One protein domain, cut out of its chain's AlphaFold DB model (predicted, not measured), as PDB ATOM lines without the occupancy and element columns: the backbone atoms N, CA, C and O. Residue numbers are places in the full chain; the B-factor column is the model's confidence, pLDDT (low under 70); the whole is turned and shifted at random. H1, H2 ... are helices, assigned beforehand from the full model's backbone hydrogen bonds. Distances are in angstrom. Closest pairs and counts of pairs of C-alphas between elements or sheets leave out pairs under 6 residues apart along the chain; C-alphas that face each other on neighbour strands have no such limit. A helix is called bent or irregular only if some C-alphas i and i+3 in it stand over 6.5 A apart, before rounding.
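What this domain is: This is residues 59 to 145 of the 147 residues of the protein "Galactoside O-acetyltransferase" of Bifidobacterium pseudocatenulatum (UniProt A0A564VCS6). A long helix, H1, runs along one side of the domain, H5 packs on it at nearly a right angle, and H3 and H4 form a corner at the far end, away from H1. Short H2 sits between H1 and H3, the long link of residues 91 to 105 comes as near as 2 A to the mean of all C-alphas and swings out as far as 15 A from it, and residues 59 to 65 of H1 stick out. The printed part has 87 residues, with five named helices in the order H1, H2, H3, H4, H5 and no named strand; the class is all helix. The whole is compact, with a radius of gyration of the C-alphas of 13.3 A and spans of 37 by 27 by 22 A.

How they stand to each other: H1, residues 59 to 81, touches H5, residues 135 to 144, with its residues 71 to 75 alone. Their closest C-alphas, of Thr 71 and Val 142, are 5.7 A apart, and their lines are about perpendicular at 82 degrees. H2, residues 87 to 90, is close to H1 but not clearly touching, the closest C-alphas, of Ala 70 and Leu 90, being 7.1 A apart. H2 is also close to H3, residues 106 to 112, but not clearly touching, with the C-alphas of Glu 88 and Thr 107 closest at 6.2 A. H3 and H4, residues 118 to 126, touch only at the corner by their link, where the closest C-alphas, of Phe 112 and Thr 118, are 4.8 A apart; their lines are about perpendicular at 76 degrees. H1 is apart from H3 and from H4, and H4 is apart from H5. Every O i to N i+4 pair is within hydrogen-bond range in H4 and H5; in H1 17 of 19 are, in H3 1 of 3 beside 3 of 4 O i to N i+3 pairs, and H2 is too short for such a pair.

Where its parts are: H1 begins at C-alpha 59 at (320.420, 346.720, 275.123) and ends at C-alpha 81 at (299.013, 369.387, 285.414), 32.8 A away. It is neither bent nor irregular, but only just: C-alphas 64 and 67 are 6.0 A apart. H2 is 5.3 A long from first to last C-alpha, H3 10.2 A and H4 12.3 A. H5, 14.5 A long, ends at C-alpha 144 at (318.636, 370.106, 287.403).

The domain as a whole: The two C-alphas farthest apart, of Asp 116 and Ser 144, are 38.8 A from each other. The printed part has no cut. The link from H2 to H3 is long, with 15 residues. The mean pLDDT of the printed part is 93.8, and no printed residue is under 70.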
ATOM      1  N   VAL A  59     320.678 346.669 273.681       92.94
ATOM      2  CA  VAL A  59     320.420 346.720 275.123       92.94
ATOM      3  C   VAL A  59     321.001 347.997 275.722       92.94
ATOM      4  O   VAL A  59     320.282 348.693 276.435       92.94
ATOM      5  N   ASP A  60     322.241 348.353 275.391       92.19
ATOM      6  CA  ASP A  60     322.871 349.576 275.898       92.19
ATOM      7  C   ASP A  60     322.142 350.830 275.407       92.19
ATOM      8  O   ASP A  60     321.834 351.726 276.193       92.19
ATOM      9  N   LYS A  61     321.727 350.843 274.134       93.44
ATOM     10  CA  LYS A  61     320.859 351.900 273.604       93.44
ATOM     11  C   LYS A  61     319.559 352.028 274.407       93.44
ATOM     12  O   LYS A  61     319.160 353.140 274.738       93.44
ATOM     13  N   ARG A  62     318.866 350.919 274.696       92.94
ATOM     14  CA  ARG A  62     317.591 350.949 275.438       92.94
ATOM     15  C   ARG A  62     317.765 351.347 276.901       92.94
ATOM     16  O   ARG A  62     316.878 352.015 277.418       92.94
ATOM     17  N   ARG A  63     318.881 350.985 277.541       87.94
ATOM     18  CA  ARG A  63     319.218 351.442 278.900       87.94
ATOM     19  C   ARG A  63     319.363 352.960 278.957       87.94
ATOM     20  O   ARG A  63     318.758 353.578 279.821       87.94
ATOM     21  N   ASN A  64     320.072 353.560 278.001       86.12
ATOM     22  CA  ASN A  64     320.246 355.016 277.958       86.12
ATOM     23  C   ASN A  64     318.917 355.747 277.705       86.12
ATOM     24  O   ASN A  64     318.590 356.700 278.406       86.12
ATOM     25  N   LEU A  65     318.108 355.250 276.760       93.00
ATOM     26  CA  LEU A  65     316.797 355.838 276.455       93.00
ATOM     27  C   LEU A  65     315.807 355.752 277.624       93.00
ATOM     28  O   LEU A  65     314.902 356.574 277.700       93.00
ATOM     29  N   GLN A  66     315.963 354.785 278.535       94.06
ATOM     30  CA  GLN A  66     315.067 354.632 279.683       94.06
ATOM     31  C   GLN A  66     315.049 355.886 280.568       94.06
ATOM     32  O   GLN A  66     313.979 356.289 281.025       94.06
ATOM     33  N   LEU A  67     316.212 356.503 280.801       93.44
ATOM     34  CA  LEU A  67     316.312 357.731 281.588       93.44
ATOM     35  C   LEU A  67     315.651 358.904 280.864       93.44
ATOM     36  O   LEU A  67     314.826 359.601 281.446       93.44
ATOM     37  N   GLU A  68     315.974 359.085 279.583       93.88
ATOM     38  CA  GLU A  68     315.412 360.158 278.759       93.88
ATOM     39  C   GLU A  68     313.877 360.074 278.679       93.88
ATOM     40  O   GLU A  68     313.189 361.084 278.842       93.88
ATOM     41  N   GLU A  69     313.330 358.869 278.484       96.31
ATOM     42  CA  GLU A  69     311.887 358.602 278.441       96.31
ATOM     43  C   GLU A  69     311.214 358.915 279.792       96.31
ATOM     44  O   GLU A  69     310.167 359.569 279.819       96.31
ATOM     45  N   ALA A  70     311.830 358.515 280.912       96.19
ATOM     46  CA  ALA A  70     311.328 358.808 282.255       96.19
ATOM     47  C   ALA A  70     311.322 360.318 282.552       96.19
ATOM     48  O   ALA A  70     310.314 360.857 283.015       96.19
ATOM     49  N   THR A  71     312.419 361.013 282.241       95.62
ATOM     50  CA  THR A  71     312.562 362.469 282.388       95.62
ATOM     51  C   THR A  71     311.518 363.214 281.558       95.62
ATOM     52  O   THR A  71     310.864 364.137 282.049       95.62
ATOM     53  N   LEU A  72     311.315 362.799 280.304       95.62
ATOM     54  CA  LEU A  72     310.314 363.398 279.423       95.62
ATOM     55  C   LEU A  72     308.895 363.237 279.982       95.62
ATOM     56  O   LEU A  72     308.115 364.189 279.935       95.62
ATOM     57  N   LEU A  73     308.562 362.061 280.526       96.88
ATOM     58  CA  LEU A  73     307.255 361.807 281.133       96.88
ATOM     59  C   LEU A  73     306.988 362.739 282.321       96.88
ATOM     60  O   LEU A  73     305.902 363.314 282.395       96.88
ATOM     61  N   VAL A  74     307.967 362.924 283.215       97.00
ATOM     62  CA  VAL A  74     307.839 363.838 284.364       97.00
ATOM     63  C   VAL A  74     307.564 365.261 283.890       97.00
ATOM     64  O   VAL A  74     306.552 365.847 284.269       97.00
ATOM     65  N   ARG A  75     308.395 365.775 282.978       95.44
ATOM     66  CA  ARG A  75     308.263 367.144 282.458       95.44
ATOM     67  C   ARG A  75     306.925 367.381 281.777       95.44
ATOM     68  O   ARG A  75     306.283 368.400 282.009       95.44
ATOM     69  N   LYS A  76     306.478 366.434 280.946       96.88
ATOM     70  CA  LYS A  76     305.177 366.536 280.274       96.88
ATOM     71  C   LYS A  76     304.009 366.465 281.240       96.88
ATOM     72  O   LYS A  76     302.994 367.109 280.997       96.88
ATOM     73  N   TYR A  77     304.140 365.717 282.327       97.31
ATOM     74  CA  TYR A  77     303.126 365.710 283.367       97.31
ATOM     75  C   TYR A  77     303.052 367.064 284.086       97.31
ATOM     76  O   TYR A  77     301.965 367.618 284.217       97.31
ATOM     77  N   GLU A  78     304.190 367.622 284.494       96.12
ATOM     78  CA  GLU A  78     304.247 368.917 285.183       96.12
ATOM     79  C   GLU A  78     303.759 370.067 284.296       96.12
ATOM     80  O   GLU A  78     302.958 370.877 284.747       96.12
ATOM     81  N   GLU A  79     304.139 370.086 283.014       96.50
ATOM     82  CA  GLU A  79     303.668 371.071 282.028       96.50
ATOM     83  C   GLU A  79     302.134 371.087 281.904       96.50
ATOM     84  O   GLU A  79     301.526 372.145 281.754       96.50
ATOM     85  N   VAL A  80     301.499 369.912 281.955       97.50
ATOM     86  CA  VAL A  80     300.051 369.765 281.740       97.50
ATOM     87  C   VAL A  80     299.252 369.956 283.027       97.50
ATOM     88  O   VAL A  80     298.148 370.501 282.986       97.50
ATOM     89  N   TYR A  81     299.766 369.472 284.159       96.88
ATOM     90  CA  TYR A  81     299.013 369.387 285.414       96.88
ATOM     91  C   TYR A  81     299.497 370.341 286.508       96.88
ATOM     92  O   TYR A  81     298.868 370.367 287.567       96.88
ATOM     93  N   ASP A  82     300.579 371.087 286.269       95.69
ATOM     94  CA  ASP A  82     301.179 372.053 287.201       95.69
ATOM     95  C   ASP A  82     301.454 371.455 288.594       95.69
ATOM     96  O   ASP A  82     301.234 372.063 289.640       95.69
ATOM     97  N   LYS A  83     301.860 370.180 288.617       95.88
ATOM     98  CA  LYS A  83     302.184 369.444 289.842       95.88
ATOM     99  C   LYS A  83     303.111 368.271 289.552       95.88
ATOM    100  O   LYS A  83     303.037 367.674 288.476       95.88
ATOM    101  N   ARG A  84     303.892 367.879 290.562       94.44
ATOM    102  CA  ARG A  84     304.758 366.695 290.504       94.44
ATOM    103  C   ARG A  84     303.942 365.415 290.256       94.44
ATOM    104  O   ARG A  84     302.868 365.254 290.855       94.44
ATOM    105  N   PRO A  85     304.417 364.500 289.393       96.69
ATOM    106  CA  PRO A  85     303.743 363.231 289.168       96.69
ATOM    107  C   PRO A  85     303.795 362.336 290.413       96.69
ATOM    108  O   PRO A  85     304.766 362.369 291.165       96.69
ATOM    109  N   PRO A  86     302.771 361.500 290.649       96.50
ATOM    110  CA  PRO A  86     302.904 360.386 291.576       96.50
ATOM    111  C   PRO A  86     303.845 359.332 290.976       96.50
ATOM    112  O   PRO A  86     303.795 359.067 289.770       96.50
ATOM    113  N   LYS A  87     304.663 358.675 291.804       95.75
ATOM    114  CA  LYS A  87     305.623 357.665 291.328       95.75
ATOM    115  C   LYS A  87     304.961 356.485 290.615       95.75
ATOM    116  O   LYS A  87     305.565 355.879 289.735       95.75
ATOM    117  N   GLU A  88     303.705 356.183 290.942       95.94
ATOM    118  CA  GLU A  88     302.888 355.148 290.301       95.94
ATOM    119  C   GLU A  88     302.701 355.398 288.795       95.94
ATOM    120  O   GLU A  88     302.559 354.445 288.029       95.94
ATOM    121  N   LEU A  89     302.754 356.661 288.347       95.94
ATOM    122  CA  LEU A  89     302.739 357.006 286.921       95.94
ATOM    123  C   LEU A  89     303.972 356.447 286.196       95.94
ATOM    124  O   LEU A  89     303.888 356.046 285.039       95.94
ATOM    125  N   LEU A  90     305.105 356.364 286.896       96.62
ATOM    126  CA  LEU A  90     306.375 355.853 286.390       96.62
ATOM    127  C   LEU A  90     306.528 354.343 286.607       96.62
ATOM    128  O   LEU A  90     307.636 353.838 286.793       96.62
ATOM    129  N   ARG A  91     305.426 353.588 286.547       95.50
ATOM    130  CA  ARG A  91     305.439 352.127 286.723       95.50
ATOM    131  C   ARG A  91     306.365 351.376 285.768       95.50
ATOM    132  O   ARG A  91     306.745 350.259 286.066       95.50
ATOM    133  N   GLU A  92     306.754 351.959 284.641       93.44
ATOM    134  CA  GLU A  92     307.706 351.343 283.704       93.44
ATOM    135  C   GLU A  92     309.171 351.718 284.003       93.44
ATOM    136  O   GLU A  92     310.099 351.088 283.497       93.44
ATOM    137  N   PHE A  93     309.390 352.706 284.876       96.06
ATOM    138  CA  PHE A  93     310.696 353.301 285.174       96.06
ATOM    139  C   PHE A  93     311.117 353.157 286.640       96.06
ATOM    140  O   PHE A  93     312.207 353.592 287.000       96.06
ATOM    141  N   PHE A  94     310.318 352.506 287.491       95.56
ATOM    142  CA  PHE A  94     310.628 352.355 288.922       95.56
ATOM    143  C   PHE A  94     311.980 351.676 289.203       95.56
ATOM    144  O   PHE A  94     312.574 351.885 290.257       95.56
ATOM    145  N   TRP A  95     312.522 350.912 288.248       95.25
ATOM    146  CA  TRP A  95     313.864 350.324 288.338       95.25
ATOM    147  C   TRP A  95     314.965 351.372 288.518       95.25
ATOM    148  O   TRP A  95     315.994 351.051 289.118       95.25
ATOM    149  N   LEU A  96     314.741 352.600 288.036       95.44
ATOM    150  CA  LEU A  96     315.693 353.700 288.122       95.44
ATOM    151  C   LEU A  96     315.894 354.202 289.557       95.44
ATOM    152  O   LEU A  96     316.982 354.684 289.850       95.44
ATOM    153  N   PHE A  97     314.883 354.091 290.428       95.62
ATOM    154  CA  PHE A  97     314.862 354.804 291.712       95.62
ATOM    155  C   PHE A  97     314.327 354.010 292.917       95.62
ATOM    156  O   PHE A  97     314.484 354.458 294.047       95.62
ATOM    157  N   GLU A  98     313.660 352.866 292.735       96.12
ATOM    158  CA  GLU A  98     313.163 352.081 293.877       96.12
ATOM    159  C   GLU A  98     314.278 351.253 294.520       96.12
ATOM    160  O   GLU A  98     315.027 350.552 293.837       96.12
ATOM    161  N   SER A  99     314.359 351.263 295.851       93.56
ATOM    162  CA  SER A  99     315.322 350.426 296.576       93.56
ATOM    163  C   SER A  99     315.044 348.934 296.353       93.56
ATOM    164  O   SER A  99     313.896 348.501 296.229       93.56
ATOM    165  N   ARG A 100     316.107 348.122 296.323       93.75
ATOM    166  CA  ARG A 100     315.999 346.658 296.176       93.75
ATOM    167  C   ARG A 100     315.509 345.961 297.444       93.75
ATOM    168  O   ARG A 100     315.063 344.820 297.359       93.75
ATOM    169  N   ASP A 101     315.509 346.682 298.563       86.75
ATOM    170  CA  ASP A 101     314.960 346.248 299.848       86.75
ATOM    171  C   ASP A 101     313.560 346.833 300.118       86.75
ATOM    172  O   ASP A 101     312.946 346.546 301.147       86.75
ATOM    173  N   ALA A 102     313.033 347.671 299.214       78.50
ATOM    174  CA  ALA A 102     311.732 348.301 299.397       78.50
ATOM    175  C   ALA A 102     310.578 347.308 299.214       78.50
ATOM    176  O   ALA A 102     310.549 346.495 298.285       78.50
ATOM    177  N   GLN A 103     309.548 347.455 300.048       86.88
ATOM    178  CA  GLN A 103     308.248 346.866 299.764       86.88
ATOM    179  C   GLN A 103     307.581 347.669 298.641       86.88
ATOM    180  O   GLN A 103     307.043 348.753 298.862       86.88
ATOM    181  N   LEU A 104     307.635 347.134 297.421       90.62
ATOM    182  CA  LEU A 104     307.039 347.769 296.248       90.62
ATOM    183  C   LEU A 104     305.515 347.872 296.389       90.62
ATOM    184  O   LEU A 104     304.873 346.956 296.907       90.62
ATOM    185  N   ASN A 105     304.938 348.967 295.891       92.00
ATOM    186  CA  ASN A 105     303.486 349.132 295.817       92.00
ATOM    187  C   ASN A 105     302.862 348.148 294.803       92.00
ATOM    188  O   ASN A 105     303.557 347.529 293.992       92.00
ATOM    189  N   GLU A 106     301.535 348.010 294.838       93.88
ATOM    190  CA  GLU A 106     300.802 347.090 293.956       93.88
ATOM    191  C   GLU A 106     301.039 347.395 292.467       93.88
ATOM    192  O   GLU A 106     301.298 346.485 291.683       93.88
ATOM    193  N   THR A 107     301.072 348.677 292.093       94.12
ATOM    194  CA  THR A 107     301.281 349.124 290.709       94.12
ATOM    195  C   THR A 107     302.611 348.652 290.118       94.12
ATOM    196  O   THR A 107     302.668 348.311 288.933       94.12
ATOM    197  N   PHE A 108     303.680 348.620 290.915       94.19
ATOM    198  CA  PHE A 108     304.990 348.120 290.493       94.19
ATOM    199  C   PHE A 108     305.048 346.593 290.538       94.19
ATOM    200  O   PHE A 108     305.617 345.973 289.642       94.19
ATOM    201  N   GLN A 109     304.399 345.966 291.522       93.06
ATOM    202  CA  GLN A 109     304.270 344.507 291.564       93.06
ATOM    203  C   GLN A 109     303.521 343.959 290.340       93.06
ATOM    204  O   GLN A 109     303.871 342.891 289.837       93.06
ATOM    205  N   ASP A 110     302.532 344.689 289.821       94.25
ATOM    206  CA  ASP A 110     301.816 344.339 288.588       94.25
ATOM    207  C   ASP A 110     302.738 344.233 287.376       94.25
ATOM    208  O   ASP A 110     302.492 343.418 286.492       94.25
ATOM    209  N   VAL A 111     303.820 345.012 287.335       93.44
ATOM    210  CA  VAL A 111     304.775 344.992 286.216       93.44
ATOM    211  C   VAL A 111     305.477 343.640 286.129       93.44
ATOM    212  O   VAL A 111     305.662 343.109 285.037       93.44
ATOM    213  N   PHE A 112     305.800 343.023 287.269       92.94
ATOM    214  CA  PHE A 112     306.366 341.672 287.287       92.94
ATOM    215  C   PHE A 112     305.353 340.584 286.913       92.94
ATOM    216  O   PHE A 112     305.752 339.457 286.630       92.94
ATOM    217  N   ARG A 113     304.055 340.897 286.932       93.31
ATOM    218  CA  ARG A 113     302.951 339.962 286.668       93.31
ATOM    219  C   ARG A 113     302.390 340.082 285.249       93.31
ATOM    220  O   ARG A 113     301.396 339.435 284.937       93.31
ATOM    221  N   LEU A 114     303.012 340.895 284.392       90.81
ATOM    222  CA  LEU A 114     302.579 341.087 283.002       90.81
ATOM    223  C   LEU A 114     302.743 339.831 282.136       90.81
ATOM    224  O   LEU A 114     302.101 339.730 281.094       90.81
ATOM    225  N   ASP A 115     303.599 338.898 282.551       88.38
ATOM    226  CA  ASP A 115     303.884 337.653 281.843       88.38
ATOM    227  C   ASP A 115     304.273 336.553 282.848       88.38
ATOM    228  O   ASP A 115     304.462 336.823 284.039       88.38
ATOM    229  N   ASP A 116     304.441 335.318 282.377       90.44
ATOM    230  CA  ASP A 116     304.821 334.145 283.180       90.44
ATOM    231  C   ASP A 116     306.326 334.143 283.535       90.44
ATOM    232  O   ASP A 116     307.080 333.205 283.270       90.44
ATOM    233  N   ASN A 117     306.816 335.268 284.065       90.94
ATOM    234  CA  ASN A 117     308.229 335.479 284.386       90.94
ATOM    235  C   ASN A 117     308.471 336.209 285.718       90.94
ATOM    236  O   ASN A 117     309.595 336.650 285.974       90.94
ATOM    237  N   THR A 118     307.458 336.303 286.584       93.19
ATOM    238  CA  THR A 118     307.496 337.083 287.832       93.19
ATOM    239  C   THR A 118     308.733 336.814 288.683       93.19
ATOM    240  O   THR A 118     309.464 337.752 289.002       93.19
ATOM    241  N   GLU A 119     309.036 335.551 288.999       93.50
ATOM    242  CA  GLU A 119     310.203 335.210 289.828       93.50
ATOM    243  C   GLU A 119     311.525 335.648 289.183       93.50
ATOM    244  O   GLU A 119     312.439 336.134 289.856       93.50
ATOM    245  N   ARG A 120     311.640 335.478 287.859       93.19
ATOM    246  CA  ARG A 120     312.834 335.865 287.101       93.19
ATOM    247  C   ARG A 120     313.003 337.381 287.116       93.19
ATOM    248  O   ARG A 120     314.118 337.854 287.334       93.19
ATOM    249  N   SER A 121     311.919 338.118 286.909       92.94
ATOM    250  CA  SER A 121     311.919 339.579 286.859       92.94
ATOM    251  C   SER A 121     312.193 340.197 288.232       92.94
ATOM    252  O   SER A 121     313.025 341.094 288.330       92.94
ATOM    253  N   GLN A 122     311.617 339.652 289.309       93.19
ATOM    254  CA  GLN A 122     311.934 340.059 290.684       93.19
ATOM    255  C   GLN A 122     313.401 339.791 291.036       93.19
ATOM    256  O   GLN A 122     314.088 340.654 291.577       93.19
ATOM    257  N   ARG A 123     313.926 338.613 290.675       94.25
ATOM    258  CA  ARG A 123     315.342 338.284 290.894       94.25
ATOM    259  C   ARG A 123     316.271 339.215 290.117       94.25
ATOM    260  O   ARG A 123     317.330 339.573 290.625       94.25
ATOM    261  N   ALA A 124     315.902 339.576 288.888       93.38
ATOM    262  CA  ALA A 124     316.652 340.532 288.081       93.38
ATOM    263  C   ALA A 124     316.612 341.940 288.691       93.38
ATOM    264  O   ALA A 124     317.656 342.581 288.764       93.38
ATOM    265  N   PHE A 125     315.453 342.374 289.195       94.25
ATOM    266  CA  PHE A 125     315.305 343.640 289.910       94.25
ATOM    267  C   PHE A 125     316.228 343.692 291.134       94.25
ATOM    268  O   PHE A 125     317.084 344.567 291.196       94.25
ATOM    269  N   ILE A 126     316.158 342.701 292.033       93.75
ATOM    270  CA  ILE A 126     316.975 342.642 293.263       93.75
ATOM    271  C   ILE A 126     318.484 342.666 292.966       93.75
ATOM    272  O   ILE A 126     319.259 343.225 293.732       93.75
ATOM    273  N   ARG A 127     318.918 342.063 291.853       94.81
ATOM    274  CA  ARG A 127     320.336 342.015 291.446       94.81
ATOM    275  C   ARG A 127     320.813 343.248 290.681       94.81
ATOM    276  O   ARG A 127     321.993 343.317 290.350       94.81
ATOM    277  N   SER A 128     319.910 344.152 290.325       92.69
ATOM    278  CA  SER A 128     320.239 345.372 289.595       92.69
ATOM    279  C   SER A 128     320.494 346.529 290.553       92.69
ATOM    280  O   SER A 128     319.991 346.534 291.673       92.69
ATOM    281  N   GLU A 129     321.207 347.542 290.081       93.19
ATOM    282  CA  GLU A 129     321.487 348.762 290.836       93.19
ATOM    283  C   GLU A 129     320.600 349.902 290.307       93.19
ATOM    284  O   GLU A 129     320.537 350.090 289.086       93.19
ATOM    285  N   PRO A 130     319.839 350.603 291.168       95.19
ATOM    286  CA  PRO A 130     319.113 351.793 290.744       95.19
ATOM    287  C   PRO A 130     320.107 352.917 290.431       95.19
ATOM    288  O   PRO A 130     321.168 353.006 291.040       95.19
ATOM    289  N   MET A 131     319.761 353.786 289.485       94.38
ATOM    290  CA  MET A 131     320.608 354.938 289.146       94.38
ATOM    291  C   MET A 131     320.472 356.074 290.164       94.38
ATOM    292  O   MET A 131     321.361 356.912 290.268       94.38
ATOM    293  N   PHE A 132     319.356 356.104 290.892       95.88
ATOM    294  CA  PHE A 132     319.040 357.103 291.904       95.88
ATOM    295  C   PHE A 132     318.721 356.415 293.229       95.88
ATOM    296  O   PHE A 132     318.121 355.341 293.252       95.88
ATOM    297  N   GLU A 133     319.068 357.056 294.344       94.44
ATOM    298  CA  GLU A 133     318.820 356.518 295.692       94.44
ATOM    299  C   GLU A 133     317.328 356.463 296.065       94.44
ATOM    300  O   GLU A 133     316.940 355.790 297.021       94.44
ATOM    301  N   GLY A 134     316.479 357.173 295.323       95.69
ATOM    302  CA  GLY A 134     315.057 357.277 295.601       95.69
ATOM    303  C   GLY A 134     314.321 358.106 294.558       95.69
ATOM    304  O   GLY A 134     314.929 358.744 293.695       95.69
ATOM    305  N   TYR A 135     312.991 358.107 294.654       96.31
ATOM    306  CA  TYR A 135     312.133 358.854 293.733       96.31
ATOM    307  C   TYR A 135     312.416 360.363 293.754       96.31
ATOM    308  O   TYR A 135     312.508 360.976 292.698       96.31
ATOM    309  N   GLU A 136     312.636 360.941 294.939       96.38
ATOM    310  CA  GLU A 136     312.972 362.366 295.069       96.38
ATOM    311  C   GLU A 136     314.315 362.702 294.404       96.38
ATOM    312  O   GLU A 136     314.382 363.660 293.645       96.38
ATOM    313  N   ALA A 137     315.348 361.869 294.581       96.56
ATOM    314  CA  ALA A 137     316.646 362.068 293.926       96.56
ATOM    315  C   ALA A 137     316.538 362.019 292.390       96.56
ATOM    316  O   ALA A 137     317.222 362.757 291.682       96.56
ATOM    317  N   PHE A 138     315.648 361.174 291.858       96.81
ATOM    318  CA  PHE A 138     315.332 361.174 290.430       96.81
ATOM    319  C   PHE A 138     314.630 362.472 289.992       96.81
ATOM    320  O   PHE A 138     314.988 363.027 288.955       96.81
ATOM    321  N   LEU A 139     313.668 362.992 290.763       96.62
ATOM    322  CA  LEU A 139     313.004 364.262 290.438       96.62
ATOM    323  C   LEU A 139     313.972 365.455 290.487       96.62
ATOM    324  O   LEU A 139     313.953 366.285 289.584       96.62
ATOM    325  N   GLU A 140     314.869 365.501 291.473       95.81
ATOM    326  CA  GLU A 140     315.929 366.517 291.560       95.81
ATOM    327  C   GLU A 140     316.854 366.485 290.330       95.81
ATOM    328  O   GLU A 140     317.257 367.530 289.807       95.81
ATOM    329  N   TYR A 141     317.161 365.292 289.810       95.38
ATOM    330  CA  TYR A 141     317.887 365.150 288.547       95.38
ATOM    331  C   TYR A 141     317.099 365.743 287.365       95.38
ATOM    332  O   TYR A 141     317.652 366.511 286.579       95.38
ATOM    333  N   VAL A 142     315.798 365.455 287.260       95.06
ATOM    334  CA  VAL A 142     314.943 365.989 286.183       95.06
ATOM    335  C   VAL A 142     314.876 367.521 286.202       95.06
ATOM    336  O   VAL A 142     314.872 368.135 285.128       95.06
ATOM    337  N   GLU A 143     314.833 368.125 287.392       92.19
ATOM    338  CA  GLU A 143     314.815 369.580 287.600       92.19
ATOM    339  C   GLU A 143     316.166 370.245 287.276       92.19
ATOM    340  O   GLU A 143     316.196 371.375 286.785       92.19
ATOM    341  N   SER A 144     317.280 369.557 287.543       89.81
ATOM    342  CA  SER A 144     318.636 370.106 287.403       89.81
ATOM    343  C   SER A 144     319.272 369.934 286.023       89.81
ATOM    344  O   SER A 144     320.269 370.603 285.763       89.81
ATOM    345  N   ASP A 145     318.722 369.083 285.152       81.69
ATOM    346  CA  ASP A 145     319.239 368.796 283.807       81.69
ATOM    347  C   ASP A 145     318.595 369.708 282.732       81.69
ATOM    348  O   ASP A 145     317.472 369.440 282.286       81.69
TER     349      ASP A 145